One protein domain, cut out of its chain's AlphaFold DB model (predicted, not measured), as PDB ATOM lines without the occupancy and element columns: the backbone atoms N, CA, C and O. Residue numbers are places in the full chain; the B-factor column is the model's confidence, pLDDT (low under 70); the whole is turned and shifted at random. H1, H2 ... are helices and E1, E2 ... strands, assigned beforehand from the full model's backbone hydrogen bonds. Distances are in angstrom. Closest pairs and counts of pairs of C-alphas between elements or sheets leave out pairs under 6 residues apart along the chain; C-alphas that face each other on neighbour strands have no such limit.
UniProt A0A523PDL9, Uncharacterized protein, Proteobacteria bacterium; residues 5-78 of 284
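AT A GLANCE: This is residues 5 to 78 of the 284 residues of an uncharacterized protein of Proteobacteria bacterium (UniProt A0A523PDL9). With little regular structure, this is a small two-strand sheet with helix H1 packed on it and the short helix H2 side by side with H1, amid long loops, residues 8 to 23 and 45 to 69. The 74 printed residues run E1, H1, E2, H2; the strands are parallel, and the class is mixed, with 27 residues in named elements. It is compact, with a radius of gyration of the C-alphas of 12.2 A and spans of 36 by 28 by 19 A.

IN THESE COORDINATES: E1, residues 5 to 7, begins at C-alpha 5 (-47.656, -5.460, 43.184). E2 is residues 41 to 44. H1, residues 24 to 36, is 18.4 A long. H2, residues 70 to 76, ends at C-alpha 76 (-34.945, -8.844, 32.591).

HOW THE PARTS SIT: E1 and E2 are parallel neighbours at 10 degrees; N 5 and O 41 are 2.9 A apart, within hydrogen-bond range. E1, H1, E2 form a strand-helix-strand unit, two parallel strands joined through a helix, with a right-handed crossover. The closest C-alphas of E1 and H1, Tyr 5 and Met 34, are 5.9 A apart. H1 and H2 touch, closest at the C-alphas of Tyr 28 and Ala 74, 6.2 A, with a shallow tilt of 15 degrees, the same way. E1 and H2 are apart. In H1 and H2 every O i to N i+4 pair is within hydrogen-bond range.

THE WHOLE: The C-alphas of Asp 15 and Gly 38, the two farthest apart, are 36.4 A apart. The printed part has no cut. The links E1 to H1 and E2 to H2 are long. Residue 66 alone has pLDDT under 70.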
ATOM      1  N   TYR A   5     -48.223  -6.737  43.615       96.75
ATOM      2  CA  TYR A   5     -47.656  -5.460  43.184       96.75
ATOM      3  C   TYR A   5     -47.758  -5.373  41.659       96.75
ATOM      4  O   TYR A   5     -47.289  -6.273  40.969       96.75
ATOM      5  N   THR A   6     -48.365  -4.307  41.139       96.81
ATOM      6  CA  THR A   6     -48.604  -4.135  39.699       96.81
ATOM      7  C   THR A   6     -47.931  -2.869  39.195       96.81
ATOM      8  O   THR A   6     -47.985  -1.838  39.870       96.81
ATOM      9  N   ILE A   7     -47.323  -2.938  38.013       97.69
ATOM     10  CA  ILE A   7     -46.722  -1.792  37.316       97.69
ATOM     11  C   ILE A   7     -47.206  -1.733  35.859       97.69
ATOM     12  O   ILE A   7     -47.581  -2.755  35.287       97.69
ATOM     13  N   SER A   8     -47.189  -0.535  35.271       97.50
ATOM     14  CA  SER A   8     -47.540  -0.276  33.867       97.50
ATOM     15  C   SER A   8     -46.480   0.632  33.228       97.50
ATOM     16  O   SER A   8     -46.003   1.538  33.921       97.50
ATOM     17  N   PRO A   9     -46.081   0.419  31.958       96.06
ATOM     18  CA  PRO A   9     -45.086   1.257  31.283       96.06
ATOM     19  C   PRO A   9     -45.662   2.604  30.836       96.06
ATOM     20  O   PRO A   9     -44.914   3.545  30.606       96.06
ATOM     21  N   GLY A  10     -46.983   2.692  30.705       95.06
ATOM     22  CA  GLY A  10     -47.739   3.847  30.239       95.06
ATOM     23  C   GLY A  10     -49.231   3.596  30.437       95.06
ATOM     24  O   GLY A  10     -49.618   2.509  30.866       95.06
ATOM     25  N   PHE A  11     -50.066   4.601  30.193       94.62
ATOM     26  CA  PHE A  11     -51.519   4.432  30.149       94.62
ATOM     27  C   PHE A  11     -52.178   5.623  29.456       94.62
ATOM     28  O   PHE A  11     -51.957   6.783  29.829       94.62
ATOM     29  N   TRP A  12     -53.031   5.324  28.489       88.12
ATOM     30  CA  TRP A  12     -54.026   6.236  27.943       88.12
ATOM     31  C   TRP A  12     -55.286   5.440  27.614       88.12
ATOM     32  O   TRP A  12     -55.250   4.226  27.476       88.12
ATOM     33  N   LEU A  13     -56.414   6.124  27.481       82.06
ATOM     34  CA  LEU A  13     -57.597   5.535  26.860       82.06
ATOM     35  C   LEU A  13     -57.690   6.076  25.438       82.06
ATOM     36  O   LEU A  13     -57.261   7.207  25.189       82.06
ATOM     37  N   ALA A  14     -58.263   5.296  24.524       74.25
ATOM     38  CA  ALA A  14     -58.580   5.784  23.188       74.25
ATOM     39  C   ALA A  14     -59.307   7.141  23.285       74.25
ATOM     40  O   ALA A  14     -60.226   7.314  24.093       74.25
ATOM     41  N   ASP A  15     -58.834   8.122  22.516       79.12
ATOM     42  CA  ASP A  15     -59.369   9.490  22.466       79.12
ATOM     43  C   ASP A  15     -59.314  10.283  23.791       79.12
ATOM     44  O   ASP A  15     -60.040  11.269  23.972       79.12
ATOM     45  N   LYS A  16     -58.450   9.889  24.739       81.12
ATOM     46  CA  LYS A  16     -58.183  10.632  25.981       81.12
ATOM     47  C   LYS A  16     -56.720  11.071  26.078       81.12
ATOM     48  O   LYS A  16     -55.843  10.418  25.517       81.12
ATOM     49  N   PRO A  17     -56.432  12.157  26.822       83.19
ATOM     50  CA  PRO A  17     -55.061  12.510  27.156       83.19
ATOM     51  C   PRO A  17     -54.348  11.365  27.878       83.19
ATOM     52  O   PRO A  17     -54.959  10.616  28.643       83.19
ATOM     53  N   GLN A  18     -53.041  11.274  27.663       86.81
ATOM     54  CA  GLN A  18     -52.172  10.345  28.368       86.81
ATOM     55  C   GLN A  18     -52.239  10.578  29.883       86.81
ATOM     56  O   GLN A  18     -52.038  11.696  30.355       86.81
ATOM     57  N   LEU A  19     -52.530   9.515  30.636       89.44
ATOM     58  CA  LEU A  19     -52.650   9.545  32.098       89.44
ATOM     59  C   LEU A  19     -51.353   9.109  32.781       89.44
ATOM     60  O   LEU A  19     -51.015   9.618  33.846       89.44
ATOM     61  N   LEU A  20     -50.620   8.190  32.153       89.94
ATOM     62  CA  LEU A  20     -49.273   7.807  32.549       89.94
ATOM     63  C   LEU A  20     -48.359   7.909  31.331       89.94
ATOM     64  O   LEU A  20     -48.554   7.212  30.327       89.94
ATOM     65  N   SER A  21     -47.374   8.801  31.430       90.38
ATOM     66  CA  SER A  21     -46.342   8.957  30.413       90.38
ATOM     67  C   SER A  21     -45.551   7.668  30.254       90.38
ATOM     68  O   SER A  21     -45.143   7.066  31.248       90.38
ATOM     69  N   ARG A  22     -45.300   7.283  29.003       92.12
ATOM     70  CA  ARG A  22     -44.367   6.211  28.682       92.12
ATOM     71  C   ARG A  22     -42.943   6.716  28.916       92.12
ATOM     72  O   ARG A  22     -42.381   7.402  28.070       92.12
ATOM     73  N   ASP A  23     -42.420   6.439  30.105       91.88
ATOM     74  CA  ASP A  23     -41.127   6.927  30.589       91.88
ATOM     75  C   ASP A  23     -40.289   5.750  31.094       91.88
ATOM     76  O   ASP A  23     -40.584   5.128  32.119       91.88
ATOM     77  N   LEU A  24     -39.208   5.465  30.371       90.62
ATOM     78  CA  LEU A  24     -38.314   4.354  30.664       90.62
ATOM     79  C   LEU A  24     -37.569   4.528  32.005       90.62
ATOM     80  O   LEU A  24     -37.309   3.553  32.707       90.62
ATOM     81  N   SER A  25     -37.276   5.764  32.420       87.38
ATOM     82  CA  SER A  25     -36.647   6.050  33.718       87.38
ATOM     83  C   SER A  25     -37.594   5.744  34.881       87.38
ATOM     84  O   SER A  25     -37.216   5.114  35.883       87.38
ATOM     85  N   ALA A  26     -38.861   6.134  34.725       89.06
ATOM     86  CA  ALA A  26     -39.916   5.782  35.667       89.06
ATOM     87  C   ALA A  26     -40.143   4.261  35.694       89.06
ATOM     88  O   ALA A  26     -40.264   3.676  36.773       89.06
ATOM     89  N   TRP A  27     -40.116   3.609  34.528       95.25
ATOM     90  CA  TRP A  27     -40.236   2.158  34.392       95.25
ATOM     91  C   TRP A  27     -39.172   1.397  35.191       95.25
ATOM     92  O   TRP A  27     -39.517   0.534  36.002       95.25
ATOM     93  N   TYR A  28     -37.897   1.779  35.073       92.94
ATOM     94  CA  TYR A  28     -36.814   1.201  35.878       92.94
ATOM     95  C   TYR A  28     -37.086   1.296  37.382       92.94
ATOM     96  O   TYR A  28     -36.943   0.321  38.125       92.94
ATOM     97  N   SER A  29     -37.524   2.467  37.842       89.62
ATOM     98  CA  SER A  29     -37.838   2.690  39.255       89.62
ATOM     99  C   SER A  29     -39.032   1.853  39.719       89.62
ATOM    100  O   SER A  29     -38.999   1.289  40.815       89.62
ATOM    101  N   ASN A  30     -40.051   1.706  38.874       95.56
ATOM    102  CA  ASN A  30     -41.227   0.890  39.155       95.56
ATOM    103  C   ASN A  30     -40.875  -0.594  39.308       95.56
ATOM    104  O   ASN A  30     -41.345  -1.226  40.254       95.56
ATOM    105  N   ILE A  31     -39.999  -1.131  38.453       96.94
ATOM    106  CA  ILE A  31     -39.527  -2.518  38.563       96.94
ATOM    107  C   ILE A  31     -38.742  -2.722  39.861       96.94
ATOM    108  O   ILE A  31     -39.030  -3.659  40.604       96.94
ATOM    109  N   ARG A  32     -37.806  -1.821  40.197       95.50
ATOM    110  CA  ARG A  32     -37.048  -1.918  41.459       95.50
ATOM    111  C   ARG A  32     -37.967  -1.907  42.677       95.50
ATOM    112  O   ARG A  32     -37.775  -2.702  43.594       95.50
ATOM    113  N   ASN A  33     -38.994  -1.059  42.668       93.06
ATOM    114  CA  ASN A  33     -39.991  -1.009  43.736       93.06
ATOM    115  C   ASN A  33     -40.836  -2.291  43.802       93.06
ATOM    116  O   ASN A  33     -41.128  -2.777  44.894       93.06
ATOM    117  N   MET A  34     -41.198  -2.862  42.651       96.94
ATOM    118  CA  MET A  34     -41.924  -4.129  42.564       96.94
ATOM    119  C   MET A  34     -41.097  -5.294  43.121       96.94
ATOM    120  O   MET A  34     -41.601  -6.034  43.965       96.94
ATOM    121  N   VAL A  35     -39.819  -5.405  42.746       94.62
ATOM    122  CA  VAL A  35     -38.889  -6.423  43.266       94.62
ATOM    123  C   VAL A  35     -38.671  -6.245  44.771       94.62
ATOM    124  O   VAL A  35     -38.849  -7.191  45.541       94.62
ATOM    125  N   ALA A  36     -38.374  -5.021  45.217       92.31
ATOM    126  CA  ALA A  36     -38.156  -4.702  46.629       92.31
ATOM    127  C   ALA A  36     -39.409  -4.899  47.499       92.31
ATOM    128  O   ALA A  36     -39.302  -5.039  48.717       92.31
ATOM    129  N   SER A  37     -40.605  -4.928  46.899       95.31
ATOM    130  CA  SER A  37     -41.854  -5.112  47.641       95.31
ATOM    131  C   SER A  37     -41.982  -6.486  48.302       95.31
ATOM    132  O   SER A  37     -42.776  -6.632  49.236       95.31
ATOM    133  N   GLY A  38     -41.267  -7.498  47.791       90.75
ATOM    134  CA  GLY A  38     -41.417  -8.890  48.222       90.75
ATOM    135  C   GLY A  38     -42.845  -9.433  48.060       90.75
ATOM    136  O   GLY A  38     -43.216 -10.390  48.741       90.75
ATOM    137  N   ALA A  39     -43.678  -8.798  47.225       93.94
ATOM    138  CA  ALA A  39     -45.040  -9.251  46.980       93.94
ATOM    139  C   ALA A  39     -45.033 -10.629  46.312       93.94
ATOM    140  O   ALA A  39     -44.211 -10.900  45.436       93.94
ATOM    141  N   ARG A  40     -45.980 -11.488  46.709       93.62
ATOM    142  CA  ARG A  40     -46.091 -12.857  46.176       93.62
ATOM    143  C   ARG A  40     -46.382 -12.869  44.677       93.62
ATOM    144  O   ARG A  40     -45.879 -13.733  43.970       93.62
ATOM    145  N   PHE A  41     -47.206 -11.934  44.220       93.38
ATOM    146  CA  PHE A  41     -47.523 -11.760  42.812       93.38
ATOM    147  C   PHE A  41     -47.002 -10.409  42.327       93.38
ATOM    148  O   PHE A  41     -47.304  -9.368  42.910       93.38
ATOM    149  N   GLN A  42     -46.219 -10.433  41.257       95.50
ATOM    150  CA  GLN A  42     -45.700  -9.253  40.574       95.50
ATOM    151  C   GLN A  42     -46.309  -9.245  39.176       95.50
ATOM    152  O   GLN A  42     -46.160 -10.221  38.443       95.50
ATOM    153  N   LEU A  43     -47.073  -8.205  38.851       97.38
ATOM    154  CA  LEU A  43     -47.879  -8.157  37.636       97.38
ATOM    155  C   LEU A  43     -47.470  -6.980  36.756       97.38
ATOM    156  O   LEU A  43     -47.263  -5.864  37.236       97.38
ATOM    157  N   ILE A  44     -47.420  -7.243  35.455       97.69
ATOM    158  CA  ILE A  44     -47.216  -6.233  34.423       97.69
ATOM    159  C   ILE A  44     -48.537  -6.019  33.702       97.69
ATOM    160  O   ILE A  44     -49.122  -6.968  33.179       97.69
ATOM    161  N   THR A  45     -48.987  -4.774  33.657       96.44
ATOM    162  CA  THR A  45     -50.105  -4.350  32.819       96.44
ATOM    163  C   THR A  45     -49.496  -3.603  31.643       96.44
ATOM    164  O   THR A  45     -49.014  -2.500  31.843       96.44
ATOM    165  N   THR A  46     -49.405  -4.165  30.442       95.19
ATOM    166  CA  THR A  46     -49.708  -5.536  29.990       95.19
ATOM    167  C   THR A  46     -48.616  -5.982  29.015       95.19
ATOM    168  O   THR A  46     -47.752  -5.188  28.655       95.19
ATOM    169  N   PHE A  47     -48.640  -7.235  28.552       95.69
ATOM    170  CA  PHE A  47     -47.711  -7.631  27.495       95.69
ATOM    171  C   PHE A  47     -47.981  -6.863  26.190       95.69
ATOM    172  O   PHE A  47     -47.066  -6.226  25.689       95.69
ATOM    173  N   ASN A  48     -49.220  -6.857  25.689       96.06
ATOM    174  CA  ASN A  48     -49.538  -6.402  24.330       96.06
ATOM    175  C   ASN A  48     -50.840  -5.580  24.196       96.06
ATOM    176  O   ASN A  48     -51.441  -5.561  23.122       96.06
ATOM    177  N   GLU A  49     -51.306  -4.885  25.242       93.44
ATOM    178  CA  GLU A  49     -52.465  -3.983  25.119       93.44
ATOM    179  C   GLU A  49     -52.025  -2.608  24.595       93.44
ATOM    180  O   GLU A  49     -51.718  -1.663  25.335       93.44
ATOM    181  N   TRP A  50     -51.953  -2.530  23.271       88.88
ATOM    182  CA  TRP A  50     -51.589  -1.335  22.519       88.88
ATOM    183  C   TRP A  50     -52.664  -0.246  22.578       88.88
ATOM    184  O   TRP A  50     -52.324   0.938  22.635       88.88
ATOM    185  N   GLY A  51     -53.948  -0.630  22.613       86.81
ATOM    186  CA  GLY A  51     -55.075   0.305  22.598       86.81
ATOM    187  C   GLY A  51     -55.120   1.208  23.830       86.81
ATOM    188  O   GLY A  51     -55.503   2.374  23.729       86.81
ATOM    189  N   GLU A  52     -54.657   0.691  24.970       90.06
ATOM    190  CA  GLU A  52     -54.577   1.428  26.238       90.06
ATOM    191  C   GLU A  52     -53.161   1.925  26.571       90.06
ATOM    192  O   GLU A  52     -52.895   2.476  27.645       90.06
ATOM    193  N   GLY A  53     -52.211   1.700  25.664       90.62
ATOM    194  CA  GLY A  53     -50.840   2.160  25.836       90.62
ATOM    195  C   GLY A  53     -50.057   1.493  26.950       90.62
ATOM    196  O   GLY A  53     -49.060   2.056  27.416       90.62
ATOM    197  N   THR A  54     -50.476   0.300  27.359       95.81
ATOM    198  CA  THR A  54     -49.851  -0.455  28.450       95.81
ATOM    199  C   THR A  54     -48.897  -1.546  27.948       95.81
ATOM    200  O   THR A  54     -48.228  -2.173  28.760       95.81
ATOM    201  N   SER A  55     -48.779  -1.748  26.629       95.31
ATOM    202  CA  SER A  55     -47.896  -2.756  26.012       95.31
ATOM    203  C   SER A  55     -46.420  -2.629  26.432       95.31
ATOM    204  O   SER A  55     -45.874  -1.518  26.459       95.31
ATOM    205  N   VAL A  56     -45.771  -3.762  26.722       96.81
ATOM    206  CA  VAL A  56     -44.303  -3.904  26.837       96.81
ATOM    207  C   VAL A  56     -43.698  -4.760  25.715       96.81
ATOM    208  O   VAL A  56     -42.488  -4.951  25.710       96.81
ATOM    209  N   GLU A  57     -44.514  -5.294  24.801       93.62
ATOM    210  CA  GLU A  57     -44.094  -6.090  23.641       93.62
ATOM    211  C   GLU A  57     -43.010  -5.371  22.826       93.62
ATOM    212  O   GLU A  57     -43.000  -4.145  22.762       93.62
ATOM    213  N   SER A  58     -42.093  -6.116  22.203       90.38
ATOM    214  CA  SER A  58     -41.047  -5.542  21.344       90.38
ATOM    215  C   SER A  58     -41.649  -4.708  20.208       90.38
ATOM    216  O   SER A  58     -42.640  -5.107  19.597       90.38
ATOM    217  N   ALA A  59     -41.042  -3.554  19.924       85.00
ATOM    218  CA  ALA A  59     -41.497  -2.624  18.899       85.00
ATOM    219  C   ALA A  59     -40.349  -1.771  18.370       85.00
ATOM    220  O   ALA A  59     -39.336  -1.596  19.050       85.00
ATOM    221  N   ASP A  60     -40.543  -1.185  17.192       84.44
ATOM    222  CA  ASP A  60     -39.546  -0.318  16.567       84.44
ATOM    223  C   ASP A  60     -39.261   0.932  17.419       84.44
ATOM    224  O   ASP A  60     -38.108   1.349  17.533       84.44
ATOM    225  N   GLU A  61     -40.273   1.514  18.080       83.50
ATOM    226  CA  GLU A  61     -40.108   2.749  18.864       83.50
ATOM    227  C   GLU A  61     -39.297   2.575  20.159       83.50
ATOM    228  O   GLU A  61     -38.858   3.564  20.748       83.50
ATOM    229  N   TRP A  62     -39.096   1.338  20.610       90.00
ATOM    230  CA  TRP A  62     -38.247   1.000  21.757       90.00
ATOM    231  C   TRP A  62     -37.396  -0.231  21.462       90.00
ATOM    232  O   TRP A  62     -37.164  -1.072  22.336       90.00
ATOM    233  N   SER A  63     -36.941  -0.347  20.214       80.50
ATOM    234  CA  SER A  63     -36.034  -1.410  19.808       80.50
ATOM    235  C   SER A  63     -34.760  -1.331  20.639       80.50
ATOM    236  O   SER A  63     -34.174  -0.257  20.783       80.50
ATOM    237  N   SER A  64     -34.301  -2.472  21.132       78.25
ATOM    238  CA  SER A  64     -33.057  -2.564  21.880       78.25
ATOM    239  C   SER A  64     -32.077  -3.508  21.180       78.25
ATOM    240  O   SER A  64     -32.489  -4.358  20.382       78.25
ATOM    241  N   PRO A  65     -30.769  -3.428  21.484       71.81
ATOM    242  CA  PRO A  65     -29.771  -4.334  20.915       71.81
ATOM    243  C   PRO A  65     -30.012  -5.825  21.207       71.81
ATOM    244  O   PRO A  65     -29.429  -6.668  20.528       71.81
ATOM    245  N   SER A  66     -30.837  -6.165  22.206       65.25
ATOM    246  CA  SER A  66     -31.190  -7.556  22.525       65.25
ATOM    247  C   SER A  66     -32.226  -8.149  21.558       65.25
ATOM    248  O   SER A  66     -32.349  -9.371  21.465       65.25
ATOM    249  N   GLY A  67     -32.976  -7.299  20.847       77.06
ATOM    250  CA  GLY A  67     -34.130  -7.681  20.031       77.06
ATOM    251  C   GLY A  67     -35.444  -7.843  20.810       77.06
ATOM    252  O   GLY A  67     -36.487  -8.040  20.186       77.06
ATOM    253  N   TYR A  68     -35.429  -7.735  22.144       81.06
ATOM    254  CA  TYR A  68     -36.638  -7.815  22.978       81.06
ATOM    255  C   TYR A  68     -37.278  -6.448  23.259       81.06
ATOM    256  O   TYR A  68     -38.451  -6.387  23.619       81.06
ATOM    257  N   GLY A  69     -36.535  -5.358  23.064       89.94
ATOM    258  CA  GLY A  69     -36.994  -3.995  23.301       89.94
ATOM    259  C   GLY A  69     -36.759  -3.513  24.736       89.94
ATOM    260  O   GLY A  69     -36.695  -4.302  25.682       89.94
ATOM    261  N   ASP A  70     -36.643  -2.195  24.909       89.69
ATOM    262  CA  ASP A  70     -36.162  -1.570  26.151       89.69
ATOM    263  C   ASP A  70     -37.020  -1.907  27.386       89.69
ATOM    264  O   ASP A  70     -36.502  -2.028  28.499       89.69
ATOM    265  N   TYR A  71     -38.335  -2.095  27.219       94.50
ATOM    266  CA  TYR A  71     -39.243  -2.415  28.328       94.50
ATOM    267  C   TYR A  71     -39.065  -3.843  28.854       94.50
ATOM    268  O   TYR A  71     -39.090  -4.041  30.076       94.50
ATOM    269  N   LEU A  72     -38.862  -4.821  27.964       93.62
ATOM    270  CA  LEU A  72     -38.564  -6.205  28.346       93.62
ATOM    271  C   LEU A  72     -37.135  -6.336  28.872       93.62
ATOM    272  O   LEU A  72     -36.919  -7.022  29.871       93.62
ATOM    273  N   ASP A  73     -36.182  -5.613  28.283       86.44
ATOM    274  CA  ASP A  73     -34.809  -5.562  28.789       86.44
ATOM    275  C   ASP A  73     -34.756  -4.988  30.207       86.44
ATOM    276  O   ASP A  73     -34.046  -5.506  31.072       86.44
ATOM    277  N   ALA A  74     -35.543  -3.953  30.493       91.50
ATOM    278  CA  ALA A  74     -35.661  -3.403  31.836       91.50
ATOM    279  C   ALA A  74     -36.179  -4.439  32.848       91.50
ATOM    280  O   ALA A  74     -35.656  -4.515  33.964       91.50
ATOM    281  N   LEU A  75     -37.187  -5.237  32.468       93.75
ATOM    282  CA  LEU A  75     -37.735  -6.310  33.306       93.75
ATOM    283  C   LEU A  75     -36.700  -7.407  33.553       93.75
ATOM    284  O   LEU A  75     -36.487  -7.789  34.703       93.75
ATOM    285  N   ALA A  76     -36.014  -7.854  32.498       86.44
ATOM    286  CA  ALA A  76     -34.945  -8.844  32.591       86.44
ATOM    287  C   ALA A  76     -33.811  -8.387  33.527       86.44
ATOM    288  O   ALA A  76     -33.213  -9.203  34.227       86.44
ATOM    289  N   ASN A  77     -33.557  -7.076  33.594       85.56
ATOM    290  CA  ASN A  77     -32.526  -6.468  34.437       85.56
ATOM    291  C   ASN A  77     -33.039  -5.959  35.795       85.56
ATOM    292  O   ASN A  77     -32.356  -5.163  36.443       85.56
ATOM    293  N   ASN A  78     -34.234  -6.365  36.241       90.81
ATOM    294  CA  ASN A  78     -34.823  -5.928  37.514       90.81
ATOM    295  C   ASN A  78     -34.829  -4.392  37.704       90.81
ATOM    296  O   ASN A  78     -34.715  -3.886  38.823       90.81
TER     297      ASN A  78